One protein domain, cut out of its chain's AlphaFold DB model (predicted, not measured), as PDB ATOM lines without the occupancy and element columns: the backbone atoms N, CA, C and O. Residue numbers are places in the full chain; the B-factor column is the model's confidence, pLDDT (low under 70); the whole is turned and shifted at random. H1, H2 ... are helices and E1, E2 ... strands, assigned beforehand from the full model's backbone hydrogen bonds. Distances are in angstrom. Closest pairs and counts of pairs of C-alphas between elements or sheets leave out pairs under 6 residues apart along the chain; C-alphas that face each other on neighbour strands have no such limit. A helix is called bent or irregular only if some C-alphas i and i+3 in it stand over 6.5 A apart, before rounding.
ATOM      1  N   TYR A  16     -26.232  26.164  31.249       80.12
ATOM      2  CA  TYR A  16     -26.570  25.928  32.647       80.12
ATOM      3  C   TYR A  16     -25.777  26.874  33.540       80.12
ATOM      4  O   TYR A  16     -24.647  27.261  33.225       80.12
ATOM      5  N   GLU A  17     -26.355  27.199  34.685       84.25
ATOM      6  CA  GLU A  17     -25.702  27.951  35.744       84.25
ATOM      7  C   GLU A  17     -25.256  27.021  36.856       84.25
ATOM      8  O   GLU A  17     -25.998  26.143  37.295       84.25
ATOM      9  N   VAL A  18     -24.034  27.237  37.343       90.31
ATOM     10  CA  VAL A  18     -23.502  26.511  38.498       90.31
ATOM     11  C   VAL A  18     -23.621  27.376  39.746       90.31
ATOM     12  O   VAL A  18     -22.970  28.424  39.856       90.31
ATOM     13  N   PHE A  19     -24.380  26.878  40.719       93.12
ATOM     14  CA  PHE A  19     -24.634  27.518  42.007       93.12
ATOM     15  C   PHE A  19     -23.714  26.955  43.092       93.12
ATOM     16  O   PHE A  19     -24.161  26.262  44.000       93.12
ATOM     17  N   ALA A  20     -22.414  27.246  43.004       93.94
ATOM     18  CA  ALA A  20     -21.396  26.707  43.918       93.94
ATOM     19  C   ALA A  20     -21.375  27.355  45.318       93.94
ATOM     20  O   ALA A  20     -20.738  26.826  46.229       93.94
ATOM     21  N   PHE A  21     -22.057  28.485  45.497       95.75
ATOM     22  CA  PHE A  21     -22.078  29.261  46.736       95.75
ATOM     23  C   PHE A  21     -23.510  29.464  47.226       95.75
ATOM     24  O   PHE A  21     -24.450  29.284  46.460       95.75
ATOM     25  N   MET A  22     -23.653  29.807  48.501       96.62
ATOM     26  CA  MET A  22     -24.891  30.228  49.151       96.62
ATOM     27  C   MET A  22     -24.585  31.252  50.250       96.62
ATOM     28  O   MET A  22     -23.425  31.514  50.584       96.62
ATOM     29  N   GLY A  23     -25.643  31.788  50.839       96.62
ATOM     30  CA  GLY A  23     -25.613  32.800  51.872       96.62
ATOM     31  C   GLY A  23     -25.474  34.221  51.343       96.62
ATOM     32  O   GLY A  23     -25.225  34.429  50.152       96.62
ATOM     33  N   PRO A  24     -25.580  35.213  52.247       94.69
ATOM     34  CA  PRO A  24     -25.467  36.613  51.880       94.69
ATOM     35  C   PRO A  24     -24.211  36.866  51.049       94.69
ATOM     36  O   PRO A  24     -23.116  36.459  51.421       94.69
ATOM     37  N   GLN A  25     -24.382  37.518  49.899       89.50
ATOM     38  CA  GLN A  25     -23.278  37.852  48.995       89.50
ATOM     39  C   GLN A  25     -22.407  36.649  48.559       89.50
ATOM     40  O   GLN A  25     -21.241  36.845  48.221       89.50
ATOM     41  N   HIS A  26     -22.959  35.429  48.516       93.69
ATOM     42  CA  HIS A  26     -22.266  34.213  48.063       93.69
ATOM     43  C   HIS A  26     -21.034  33.824  48.900       93.69
ATOM     44  O   HIS A  26     -20.075  33.239  48.394       93.69
ATOM     45  N   GLU A  27     -21.026  34.150  50.189       96.19
ATOM     46  CA  GLU A  27     -19.851  33.961  51.045       96.19
ATOM     47  C   GLU A  27     -19.611  32.505  51.497       96.19
ATOM     48  O   GLU A  27     -18.519  32.181  51.970       96.19
ATOM     49  N   VAL A  28     -20.600  31.608  51.372       97.69
ATOM     50  CA  VAL A  28     -20.486  30.208  51.810       97.69
ATOM     51  C   VAL A  28     -20.369  29.277  50.613       97.69
ATOM     52  O   VAL A  28     -21.325  29.072  49.872       97.69
ATOM     53  N   LEU A  29     -19.212  28.629  50.458       97.44
ATOM     54  CA  LEU A  29     -19.047  27.547  49.488       97.44
ATOM     55  C   LEU A  29     -19.940  26.356  49.863       97.44
ATOM     56  O   LEU A  29     -19.961  25.923  51.022       97.44
ATOM     57  N   LYS A  30     -20.630  25.774  48.882       97.19
ATOM     58  CA  LYS A  30     -21.379  24.529  49.067       97.19
ATOM     59  C   LYS A  30     -20.413  23.353  49.160       97.19
ATOM     60  O   LYS A  30     -19.700  23.007  48.224       97.19
ATOM     61  N   THR A  31     -20.398  22.742  50.332       97.75
ATOM     62  CA  THR A  31     -19.654  21.532  50.679       97.75
ATOM     63  C   THR A  31     -20.621  20.580  51.366       97.75
ATOM     64  O   THR A  31     -21.682  21.002  51.829       97.75
ATOM     65  N   GLN A  32     -20.243  19.311  51.521       96.88
ATOM     66  CA  GLN A  32     -21.059  18.372  52.290       96.88
ATOM     67  C   GLN A  32     -21.351  18.892  53.709       96.88
ATOM     68  O   GLN A  32     -22.455  18.711  54.208       96.88
ATOM     69  N   SER A  33     -20.400  19.578  54.352       98.19
ATOM     70  CA  SER A  33     -20.605  20.141  55.691       98.19
ATOM     71  C   SER A  33     -21.563  21.335  55.674       98.19
ATOM     72  O   SER A  33     -22.555  21.352  56.406       98.19
ATOM     73  N   SER A  34     -21.308  22.321  54.811       98.31
ATOM     74  CA  SER A  34     -22.099  23.555  54.786       98.31
ATOM     75  C   SER A  34     -23.533  23.305  54.326       98.31
ATOM     76  O   SER A  34     -24.452  23.785  54.975       98.31
ATOM     77  N   VAL A  35     -23.769  22.482  53.301       98.38
ATOM     78  CA  VAL A  35     -25.132  22.158  52.829       98.38
ATOM     79  C   VAL A  35     -25.983  21.483  53.917       98.38
ATOM     80  O   VAL A  35     -27.194  21.682  53.966       98.38
ATOM     81  N   ASN A  36     -25.364  20.721  54.822       98.50
ATOM     82  CA  ASN A  36     -26.072  20.045  55.916       98.50
ATOM     83  C   ASN A  36     -26.264  20.904  57.176       98.50
ATOM     84  O   ASN A  36     -27.002  20.496  58.068       98.50
ATOM     85  N   SER A  37     -25.593  22.050  57.289       98.38
ATOM     86  CA  SER A  37     -25.563  22.834  58.536       98.38
ATOM     87  C   SER A  37     -25.886  24.314  58.360       98.38
ATOM     88  O   SER A  37     -26.101  25.012  59.351       98.38
ATOM     89  N   TYR A  38     -25.937  24.808  57.123       98.44
ATOM     90  CA  TYR A  38     -26.200  26.207  56.841       98.44
ATOM     91  C   TYR A  38     -27.636  26.576  57.202       98.44
ATOM     92  O   TYR A  38     -28.589  26.134  56.561       98.44
ATOM     93  N   ALA A  39     -27.766  27.402  58.234       98.56
ATOM     94  CA  ALA A  39     -29.022  28.007  58.624       98.56
ATOM     95  C   ALA A  39     -29.168  29.368  57.938       98.56
ATOM     96  O   ALA A  39     -28.300  30.236  58.069       98.56
ATOM     97  N   HIS A  40     -30.290  29.540  57.250       98.44
ATOM     98  CA  HIS A  40     -30.706  30.788  56.614       98.44
ATOM     99  C   HIS A  40     -30.627  31.989  57.559       98.44
ATOM    100  O   HIS A  40     -31.037  31.916  58.723       98.44
ATOM    101  N   ARG A  41     -30.142  33.120  57.051       98.19
ATOM    102  CA  ARG A  41     -29.957  34.366  57.804       98.19
ATOM    103  C   ARG A  41     -31.021  35.399  57.460       98.19
ATOM    104  O   ARG A  41     -31.488  36.121  58.361       98.19
ATOM    105  N   TYR A  42     -31.440  35.472  56.199       98.12
ATOM    106  CA  TYR A  42     -32.593  36.275  55.816       98.12
ATOM    107  C   TYR A  42     -33.904  35.584  56.186       98.12
ATOM    108  O   TYR A  42     -33.953  34.418  56.563       98.12
ATOM    109  N   ASN A  43     -34.983  36.371  56.197       97.94
ATOM    110  CA  ASN A  43     -36.320  35.917  56.589       97.94
ATOM    111  C   ASN A  43     -37.304  35.935  55.412       97.94
ATOM    112  O   ASN A  43     -38.520  35.901  55.623       97.94
ATOM    113  N   ALA A  44     -36.800  36.030  54.179       97.56
ATOM    114  CA  ALA A  44     -37.626  35.844  52.998       97.56
ATOM    115  C   ALA A  44     -38.328  34.480  53.101       97.56
ATOM    116  O   ALA A  44     -37.741  33.498  53.548       97.56
ATOM    117  N   PHE A  45     -39.633  34.463  52.822       97.81
ATOM    118  CA  PHE A  45     -40.497  33.283  52.989       97.81
ATOM    119  C   PHE A  45     -40.476  32.634  54.391       97.81
ATOM    120  O   PHE A  45     -40.865  31.482  54.545       97.81
ATOM    121  N   GLY A  46     -40.060  33.362  55.437       97.88
ATOM    122  CA  GLY A  46     -39.981  32.828  56.803       97.88
ATOM    123  C   GLY A  46     -38.844  31.824  57.016       97.88
ATOM    124  O   GLY A  46     -38.920  31.005  57.927       97.88
ATOM    125  N   LEU A  47     -37.803  31.867  56.179       98.38
ATOM    126  CA  LEU A  47     -36.731  30.873  56.182       98.38
ATOM    127  C   LEU A  47     -35.665  31.087  57.264       98.38
ATOM    128  O   LEU A  47     -34.829  30.209  57.441       98.38
ATOM    129  N   ARG A  48     -35.673  32.182  58.034       98.44
ATOM    130  CA  ARG A  48     -34.608  32.450  59.018       98.44
ATOM    131  C   ARG A  48     -34.437  31.280  59.993       98.44
ATOM    132  O   ARG A  48     -35.370  30.895  60.690       98.44
ATOM    133  N   GLY A  49     -33.215  30.761  60.089       98.50
ATOM    134  CA  GLY A  49     -32.860  29.624  60.938       98.50
ATOM    135  C   GLY A  49     -33.181  28.250  60.337       98.50
ATOM    136  O   GLY A  49     -32.777  27.238  60.906       98.50
ATOM    137  N   VAL A  50     -33.869  28.187  59.194       98.56
ATOM    138  CA  VAL A  50     -34.126  26.934  58.475       98.56
ATOM    139  C   VAL A  50     -32.828  26.437  57.853       98.56
ATOM    140  O   VAL A  50     -32.093  27.201  57.232       98.56
ATOM    141  N   VAL A  51     -32.577  25.135  57.991       98.56
ATOM    142  CA  VAL A  51     -31.526  24.416  57.265       98.56
ATOM    143  C   VAL A  51     -32.191  23.677  56.096       98.56
ATOM    144  O   VAL A  51     -32.916  22.702  56.333       98.56
ATOM    145  N   PRO A  52     -32.023  24.135  54.839       98.12
ATOM    146  CA  PRO A  52     -32.677  23.531  53.680       98.12
ATOM    147  C   PRO A  52     -32.283  22.065  53.489       98.12
ATOM    148  O   PRO A  52     -33.156  21.226  53.255       98.12
ATOM    149  N   GLY A  53     -30.999  21.760  53.679       98.31
ATOM    150  CA  GLY A  53     -30.431  20.442  53.431       98.31
ATOM    151  C   GLY A  53     -30.224  20.160  51.936       98.31
ATOM    152  O   GLY A  53     -30.683  20.915  51.076       98.31
ATOM    153  N   PRO A  54     -29.548  19.051  51.603       98.25
ATOM    154  CA  PRO A  54     -29.074  18.793  50.246       98.25
ATOM    155  C   PRO A  54     -30.190  18.641  49.205       98.25
ATOM    156  O   PRO A  54     -29.980  19.008  48.055       98.25
ATOM    157  N   SER A  55     -31.384  18.194  49.603       98.25
ATOM    158  CA  SER A  55     -32.547  18.048  48.715       98.25
ATOM    159  C   SER A  55     -33.280  19.355  48.404       98.25
ATOM    160  O   SER A  55     -34.219  19.355  47.619       98.25
ATOM    161  N   ARG A  56     -32.901  20.479  49.023       98.25
ATOM    162  CA  ARG A  56     -33.498  21.803  48.754       98.25
ATOM    163  C   ARG A  56     -32.464  22.862  48.376       98.25
ATOM    164  O   ARG A  56     -32.811  24.027  48.211       98.25
ATOM    165  N   THR A  57     -31.206  22.460  48.223       98.25
ATOM    166  CA  THR A  57     -30.113  23.330  47.796       98.25
ATOM    167  C   THR A  57     -29.713  22.976  46.368       98.25
ATOM    168  O   THR A  57     -29.301  21.850  46.093       98.25
ATOM    169  N   TRP A  58     -29.838  23.943  45.462       96.94
ATOM    170  CA  TRP A  58     -29.514  23.798  44.046       96.94
ATOM    171  C   TRP A  58     -28.014  23.627  43.825       96.94
ATOM    172  O   TRP A  58     -27.197  24.241  44.521       96.94
ATOM    173  N   LEU A  59     -27.676  22.855  42.798       95.06
ATOM    174  CA  LEU A  59     -26.329  22.658  42.280       95.06
ATOM    175  C   LEU A  59     -26.185  23.265  40.877       95.06
ATOM    176  O   LEU A  59     -25.280  24.073  40.656       95.06
ATOM    177  N   MET A  60     -27.085  22.909  39.954       92.94
ATOM    178  CA  MET A  60     -27.152  23.478  38.603       92.94
ATOM    179  C   MET A  60     -28.600  23.686  38.161       92.94
ATOM    180  O   MET A  60     -29.447  22.857  38.488       92.94
ATOM    181  N   VAL A  61     -28.865  24.734  37.383       90.25
ATOM    182  CA  VAL A  61     -30.164  24.988  36.726       90.25
ATOM    183  C   VAL A  61     -29.953  25.393  35.269       90.25
ATOM    184  O   VAL A  61     -28.841  25.778  34.903       90.25
ATOM    185  N   ASP A  62     -31.002  25.303  34.449       85.19
ATOM    186  CA  ASP A  62     -30.989  25.844  33.082       85.19
ATOM    187  C   ASP A  62     -30.530  27.313  33.100       85.19
ATOM    188  O   ASP A  62     -31.010  28.104  33.911       85.19
ATOM    189  N   GLY A  63     -29.582  27.656  32.230       73.00
ATOM    190  CA  GLY A  63     -28.889  28.941  32.274       73.00
ATOM    191  C   GLY A  63     -29.682  30.085  31.652       73.00
ATOM    192  O   GLY A  63     -30.444  29.893  30.696       73.00
ATOM    193  N   ASP A  64     -29.445  31.278  32.176       69.81
ATOM    194  CA  ASP A  64     -29.874  32.558  31.629       69.81
ATOM    195  C   ASP A  64     -28.802  33.119  30.667       69.81
ATOM    196  O   ASP A  64     -27.607  32.891  30.835       69.81
ATOM    197  N   ASP A  65     -29.230  33.842  29.632       68.81
ATOM    198  CA  ASP A  65     -28.370  34.647  28.771       68.81
ATOM    199  C   ASP A  65     -28.801  36.107  28.919       68.81
ATOM    200  O   ASP A  65     -29.756  36.559  28.288       68.81
ATOM    201  N   LYS A  66     -28.074  36.914  29.693       61.12
ATOM    202  CA  LYS A  66     -28.432  38.331  29.821       61.12
ATOM    203  C   LYS A  66     -28.275  39.056  28.476       61.12
ATOM    204  O   LYS A  66     -27.192  39.532  28.148       61.12
ATOM    205  N   VAL A  67     -29.368  39.235  27.727       63.22
ATOM    206  CA  VAL A  67     -29.381  39.973  26.449       63.22
ATOM    207  C   VAL A  67     -29.518  41.491  26.689       63.22
ATOM    208  O   VAL A  67     -30.599  41.966  27.061       63.22
ATOM    209  N   PRO A  68     -28.470  42.313  26.473       61.56
ATOM    210  CA  PRO A  68     -28.542  43.750  26.738       61.56
ATOM    211  C   PRO A  68     -29.631  44.442  25.901       61.56
ATOM    212  O   PRO A  68     -29.755  44.194  24.705       61.56
ATOM    213  N   GLY A  69     -30.405  45.340  26.519       62.97
ATOM    214  CA  GLY A  69     -31.410  46.160  25.823       62.97
ATOM    215  C   GLY A  69     -32.767  45.491  25.570       62.97
ATOM    216  O   GLY A  69     -33.604  46.077  24.887       62.97
ATOM    217  N   THR A  70     -33.011  44.302  26.128       63.69
ATOM    218  CA  THR A  70     -34.296  43.586  26.031       63.69
ATOM    219  C   THR A  70     -35.001  43.510  27.391       63.69
ATOM    220  O   THR A  70     -34.346  43.498  28.432       63.69
ATOM    221  N   VAL A  71     -36.341  43.530  27.396       62.03
ATOM    222  CA  VAL A  71     -37.179  43.514  28.611       62.03
ATOM    223  C   VAL A  71     -38.377  42.576  28.387       62.03
ATOM    224  O   VAL A  71     -39.009  42.688  27.333       62.03
ATOM    225  N   PRO A  72     -38.741  41.700  29.349       64.06
ATOM    226  CA  PRO A  72     -38.083  41.466  30.640       64.06
ATOM    227  C   PRO A  72     -36.844  40.575  30.488       64.06
ATOM    228  O   PRO A  72     -36.947  39.524  29.880       64.06
ATOM    229  N   ASN A  73     -35.709  41.011  31.039       70.06
ATOM    230  CA  ASN A  73     -34.446  40.267  31.110       70.06
ATOM    231  C   ASN A  73     -34.074  40.162  32.593       70.06
ATOM    232  O   ASN A  73     -33.388  41.037  33.137       70.06
ATOM    233  N   ILE A  74     -34.699  39.200  33.270       75.75
ATOM    234  CA  ILE A  74     -34.611  39.053  34.720       75.75
ATOM    235  C   ILE A  74     -33.603  37.953  35.008       75.75
ATOM    236  O   ILE A  74     -33.890  36.793  34.754       75.75
ATOM    237  N   ASN A  75     -32.467  38.344  35.589       75.38
ATOM    238  CA  ASN A  75     -31.367  37.429  35.876       75.38
ATOM    239  C   ASN A  75     -31.830  36.213  36.690       75.38
ATOM    240  O   ASN A  75     -32.494  36.373  37.726       75.38
ATOM    241  N   ASP A  76     -31.432  35.030  36.235       77.12
ATOM    242  CA  ASP A  76     -31.745  33.731  36.818       77.12
ATOM    243  C   ASP A  76     -33.258  33.646  37.087       77.12
ATOM    244  O   ASP A  76     -33.693  33.572  38.239       77.12
ATOM    245  N   TYR A  77     -34.101  33.816  36.064       85.69
ATOM    246  CA  TYR A  77     -35.553  33.706  36.222       85.69
ATOM    247  C   TYR A  77     -36.253  33.246  34.939       85.69
ATOM    248  O   TYR A  77     -36.015  33.822  33.881       85.69
ATOM    249  N   PRO A  78     -37.213  32.300  35.018       86.00
ATOM    250  CA  PRO A  78     -37.957  31.848  33.853       86.00
ATOM    251  C   PRO A  78     -38.697  32.992  33.154       86.00
ATOM    252  O   PRO A  78     -39.690  33.505  33.668       86.00
ATOM    253  N   ASP A  79     -38.256  33.376  31.962       80.44
ATOM    254  CA  ASP A  79     -38.829  34.445  31.152       80.44
ATOM    255  C   ASP A  79     -38.839  34.078  29.657       80.44
ATOM    256  O   ASP A  79     -38.448  32.985  29.242       80.44
ATOM    257  N   ALA A  80     -39.398  34.957  28.825       77.50
ATOM    258  CA  ALA A  80     -39.611  34.656  27.411       77.50
ATOM    259  C   ALA A  80     -38.327  34.707  26.566       77.50
ATOM    260  O   ALA A  80     -38.318  34.159  25.452       77.50
ATOM    261  N   LEU A  81     -37.290  35.383  27.064       70.69
ATOM    262  CA  LEU A  81     -36.085  35.709  26.312       70.69
ATOM    263  C   LEU A  81     -35.078  34.563  26.338       70.69
ATOM    264  O   LEU A  81     -34.484  34.258  25.302       70.69
ATOM    265  N   ASN A  82     -34.960  33.899  27.481       69.88
ATOM    266  CA  ASN A  82     -33.847  33.006  27.776       69.88
ATOM    267  C   ASN A  82     -34.155  31.518  27.542       69.88
ATOM    268  O   ASN A  82     -35.278  31.126  27.198       69.88
ATOM    269  N   ASN A  83     -33.124  30.678  27.670       65.12
ATOM    270  CA  ASN A  83     -33.123  29.273  27.235       65.12
ATOM    271  C   ASN A  83     -34.150  28.391  27.951       65.12
ATOM    272  O   ASN A  83     -34.651  27.429  27.370       65.12
ATOM    273  N   HIS A  84     -34.501  28.745  29.179       70.19
ATOM    274  CA  HIS A  84     -35.472  28.028  30.000       70.19
ATOM    275  C   HIS A  84     -36.940  28.308  29.627       70.19
ATOM    276  O   HIS A  84     -37.844  27.540  29.965       70.19
ATOM    277  N   GLY A  85     -37.214  29.398  28.901       77.62
ATOM    278  CA  GLY A  85     -38.577  29.839  28.610       77.62
ATOM    279  C   GLY A  85     -39.370  30.256  29.860       77.62
ATOM    280  O   GLY A  85     -38.833  30.411  30.953       77.62
ATOM    281  N   VAL A  86     -40.683  30.459  29.688       85.69
ATOM    282  CA  VAL A  86     -41.559  31.088  30.701       85.69
ATOM    283  C   VAL A  86     -42.136  30.125  31.739       85.69
ATOM    284  O   VAL A  86     -42.778  30.558  32.689       85.69
ATOM    285  N   TYR A  87     -41.999  28.815  31.548       89.50
ATOM    286  CA  TYR A  87     -42.765  27.841  32.333       89.50
ATOM    287  C   TYR A  87     -42.030  27.347  33.581       89.50
ATOM    288  O   TYR A  87     -42.679  26.911  34.539       89.50
ATOM    289  N   GLY A  88     -40.702  27.419  33.594       90.81
ATOM    290  CA  GLY A  88     -39.863  26.864  34.648       90.81
ATOM    291  C   GLY A  88     -38.466  26.522  34.143       90.81
ATOM    292  O   GLY A  88     -38.123  26.878  33.021       90.81
ATOM    293  N   VAL A  89     -37.699  25.827  34.978       90.75
ATOM    294  CA  VAL A  89     -36.356  25.312  34.664       90.75
ATOM    295  C   VAL A  89     -36.226  23.864  35.114       90.75
ATOM    296  O   VAL A  89     -36.907  23.429  36.047       90.75
ATOM    297  N   ASN A  90     -35.290  23.134  34.518       92.06
ATOM    298  CA  ASN A  90     -34.711  21.956  35.145       92.06
ATOM    299  C   ASN A  90     -33.688  22.395  36.195       92.06
ATOM    300  O   ASN A  90     -32.842  23.250  35.930       92.06
ATOM    301  N   GLY A  91     -33.760  21.799  37.384       94.31
ATOM    302  CA  GLY A  91     -32.797  22.010  38.458       94.31
ATOM    303  C   GLY A  91     -32.246  20.695  38.982       94.31
ATOM    304  O   GLY A  91     -32.964  19.702  39.068       94.31
ATOM    305  N   THR A  92     -30.970  20.694  39.346       96.44
ATOM    306  CA  THR A  92     -30.296  19.603  40.061       96.44
ATOM    307  C   THR A  92     -29.915  20.063  41.457       96.44
ATOM    308  O   THR A  92     -29.624  21.241  41.671       96.44
ATOM    309  N   PHE A  93     -29.906  19.136  42.409       97.88
ATOM    310  CA  PHE A  93     -29.755  19.430  43.833       97.88
ATOM    311  C   PHE A  93     -28.523  18.747  44.417       97.88
ATOM    312  O   PHE A  93     -27.947  17.832  43.828       97.88
ATOM    313  N   CYS A  94     -28.092  19.200  45.593       98.12
ATOM    314  CA  CYS A  94     -26.888  18.692  46.249       98.12
ATOM    315  C   CYS A  94     -26.994  17.236  46.744       98.12
ATOM    316  O   CYS A  94     -25.972  16.664  47.119       98.12
ATOM    317  N   ASP A  95     -28.180  16.623  46.755       97.50
ATOM    318  CA  ASP A  95     -28.366  15.179  46.976       97.50
ATOM    319  C   ASP A  95     -28.310  14.346  45.673       97.50
ATOM    320  O   ASP A  95     -28.379  13.119  45.725       97.50
ATOM    321  N   GLY A  96     -28.163  15.001  44.516       96.38
ATOM    322  CA  GLY A  96     -28.035  14.377  43.200       96.38
ATOM    323  C   GLY A  96     -29.343  14.184  42.431       96.38
ATOM    324  O   GLY A  96     -29.288  13.685  41.306       96.38
ATOM    325  N   HIS A  97     -30.503  14.562  42.979       98.19
ATOM    326  CA  HIS A  97     -31.752  14.486  42.219       98.19
ATOM    327  C   HIS A  97     -31.897  15.650  41.229       98.19
ATOM    328  O   HIS A  97     -31.214  16.674  41.325       98.19
ATOM    329  N   ALA A  98     -32.813  15.475  40.275       96.75
ATOM    330  CA  ALA A  98     -33.248  16.512  39.355       96.75
ATOM    331  C   ALA A  98     -34.764  16.711  39.468       96.75
ATOM    332  O   ALA A  98     -35.504  15.737  39.631       96.75
ATOM    333  N   GLU A  99     -35.225  17.954  39.355       96.19
ATOM    334  CA  GLU A  99     -36.648  18.291  39.354       96.19
ATOM    335  C   GLU A  99     -36.974  19.374  38.318       96.19
ATOM    336  O   GLU A  99     -36.133  20.200  37.958       96.19
ATOM    337  N   TRP A 100     -38.226  19.384  37.859       95.75
ATOM    338  CA  TRP A 100     -38.779  20.523  37.134       95.75
ATOM    339  C   TRP A 100     -39.292  21.561  38.131       95.75
ATOM    340  O   TRP A 100     -40.219  21.275  38.894       95.75
ATOM    341  N   ILE A 101     -38.732  22.770  38.089       95.44
ATOM    342  CA  ILE A 101     -39.063  23.892  38.970       95.44
ATOM    343  C   ILE A 101     -39.998  24.838  38.212       95.44
ATOM    344  O   ILE A 101     -39.545  25.592  37.348       95.44
ATOM    345  N   PRO A 102     -41.313  24.847  38.504       95.00
ATOM    346  CA  PRO A 102     -42.243  25.729  37.813       95.00
ATOM    347  C   PRO A 102     -41.934  27.196  38.124       95.00
ATOM    348  O   PRO A 102     -41.656  27.522  39.279       95.00
ATOM    349  N   GLN A 103     -42.109  28.098  37.153       92.62
ATOM    350  CA  GLN A 103     -41.866  29.544  37.317       92.62
ATOM    351  C   GLN A 103     -42.489  30.111  38.606       92.62
ATOM    352  O   GLN A 103     -41.840  30.837  39.352       92.62
ATOM    353  N   LYS A 104     -43.725  29.703  38.932       94.56
ATOM    354  CA  LYS A 104     -44.449  30.143  40.141       94.56
ATOM    355  C   LYS A 104     -43.763  29.802  41.473       94.56
ATOM    356  O   LYS A 104     -44.099  30.407  42.481       94.56
ATOM    357  N   LYS A 105     -42.881  28.799  41.494       96.06
ATOM    358  CA  LYS A 105     -42.109  28.385  42.676       96.06
ATOM    359  C   LYS A 105     -40.677  28.906  42.648       96.06
ATOM    360  O   LYS A 105     -40.027  28.887  43.683       96.06
ATOM    361  N   TYR A 106     -40.213  29.381  41.492       94.88
ATOM    362  CA  TYR A 106     -38.802  29.634  41.231       94.88
ATOM    363  C   TYR A 106     -38.159  30.526  42.295       94.88
ATOM    364  O   TYR A 106     -37.134  30.155  42.848       94.88
ATOM    365  N   ILE A 107     -38.786  31.658  42.634       95.94
ATOM    366  CA  ILE A 107     -38.239  32.603  43.622       95.94
ATOM    367  C   ILE A 107     -38.145  31.985  45.018       95.94
ATOM    368  O   ILE A 107     -37.140  32.164  45.693       95.94
ATOM    369  N   GLU A 108     -39.161  31.234  45.440       97.19
ATOM    370  CA  GLU A 108     -39.160  30.567  46.744       97.19
ATOM    371  C   GLU A 108     -38.066  29.493  46.815       97.19
ATOM    372  O   GLU A 108     -37.341  29.406  47.805       97.19
ATOM    373  N   THR A 109     -37.901  28.700  45.754       97.12
ATOM    374  CA  THR A 109     -36.869  27.655  45.674       97.12
ATOM    375  C   THR A 109     -35.460  28.223  45.511       97.12
ATOM    376  O   THR A 109     -34.533  27.716  46.138       97.12
ATOM    377  N   TYR A 110     -35.305  29.299  44.732       96.25
ATOM    378  CA  TYR A 110     -34.053  30.043  44.610       96.25
ATOM    379  C   TYR A 110     -33.651  30.564  45.980       96.25
ATOM    380  O   TYR A 110     -32.554  30.277  46.449       96.25
ATOM    381  N   GLU A 111     -34.565  31.258  46.662       97.56
ATOM    382  CA  GLU A 111     -34.278  31.821  47.972       97.56
ATOM    383  C   GLU A 111     -33.941  30.712  48.964       97.56
ATOM    384  O   GLU A 111     -32.878  30.765  49.569       97.56
ATOM    385  N   THR A 112     -34.754  29.651  49.037       98.00
ATOM    386  CA  THR A 112     -34.477  28.453  49.854       98.00
ATOM    387  C   THR A 112     -33.065  27.909  49.629       98.00
ATOM    388  O   THR A 112     -32.425  27.469  50.584       98.00
ATOM    389  N   SER A 113     -32.556  27.962  48.400       97.56
ATOM    390  CA  SER A 113     -31.227  27.476  48.043       97.56
ATOM    391  C   SER A 113     -30.093  28.465  48.354       97.56
ATOM    392  O   SER A 113     -29.037  28.024  48.813       97.56
ATOM    393  N   GLN A 114     -30.274  29.764  48.081       96.69
ATOM    394  CA  GLN A 114     -29.175  30.743  48.065       96.69
ATOM    395  C   GLN A 114     -29.129  31.700  49.263       96.69
ATOM    396  O   GLN A 114     -28.040  32.170  49.564       96.69
ATOM    397  N   ASP A 115     -30.235  31.965  49.972       97.50
ATOM    398  CA  ASP A 115     -30.301  32.960  51.070       97.50
ATOM    399  C   ASP A 115     -29.774  34.351  50.648       97.50
ATOM    400  O   ASP A 115     -28.824  34.902  51.216       97.50
TER     401      ASP A 115
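This is residues 16 to 115 of the 121 residues of an uncharacterized protein of Verrucomicrobia bacterium SCN 57-15 (UniProt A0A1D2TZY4). There is little regular structure: a small twisted antiparallel sheet, E1 E2 E3 E4, has H2 over one face, while H1 and the loop of residues 63 to 87 reach opposite ends. The printed part has 100 residues, 37 in named elements, in order E1, H1, E2, E3, E4, H2; the class is mixed. It is compact, radius of gyration of the C-alphas 13.5 A, spanning 39 by 26 by 22 A.

Find C-alpha 16 at (-26.570, 25.928, 32.647), beginning E1, residues 16 to 18. E2 is 58 to 62, E3 88 to 93, 15.5 A long, E4 98 to 102. H1 is 32 to 37; H2, 103 to 114, runs 16.7 A to C-alpha 114 at (-29.175, 30.743, 48.065).

N 17 and O 61 of E1 and E2 are 2.9 A apart, within hydrogen-bond range. E2, E3 and E4 form a meander, antiparallel neighbours in a row, in two hairpins: N 59 and O 92 are 2.8 A apart, N 91 and O 99 2.9 A. H2 is on one face, two layers, at a height over the sheet of 8.4 A; C-alphas 88 and 103 are its closest to E3, 4.3 A. H2 is irregular: C-alphas 104 and 107 are 7.5 A apart. O i to N i+4 pairs are within range in 1 of 2 for H1, 6 of 8 for H2. H1 is not on the sheet.

The farthest C-alphas, Ser 33 and Gly 69, are 41.1 A apart. The printed part has no cut. The links E1 to H1, H1 to E2 and E2 to E3 are long. Residues 64 to 72 and 82 to 83 have pLDDT under 70.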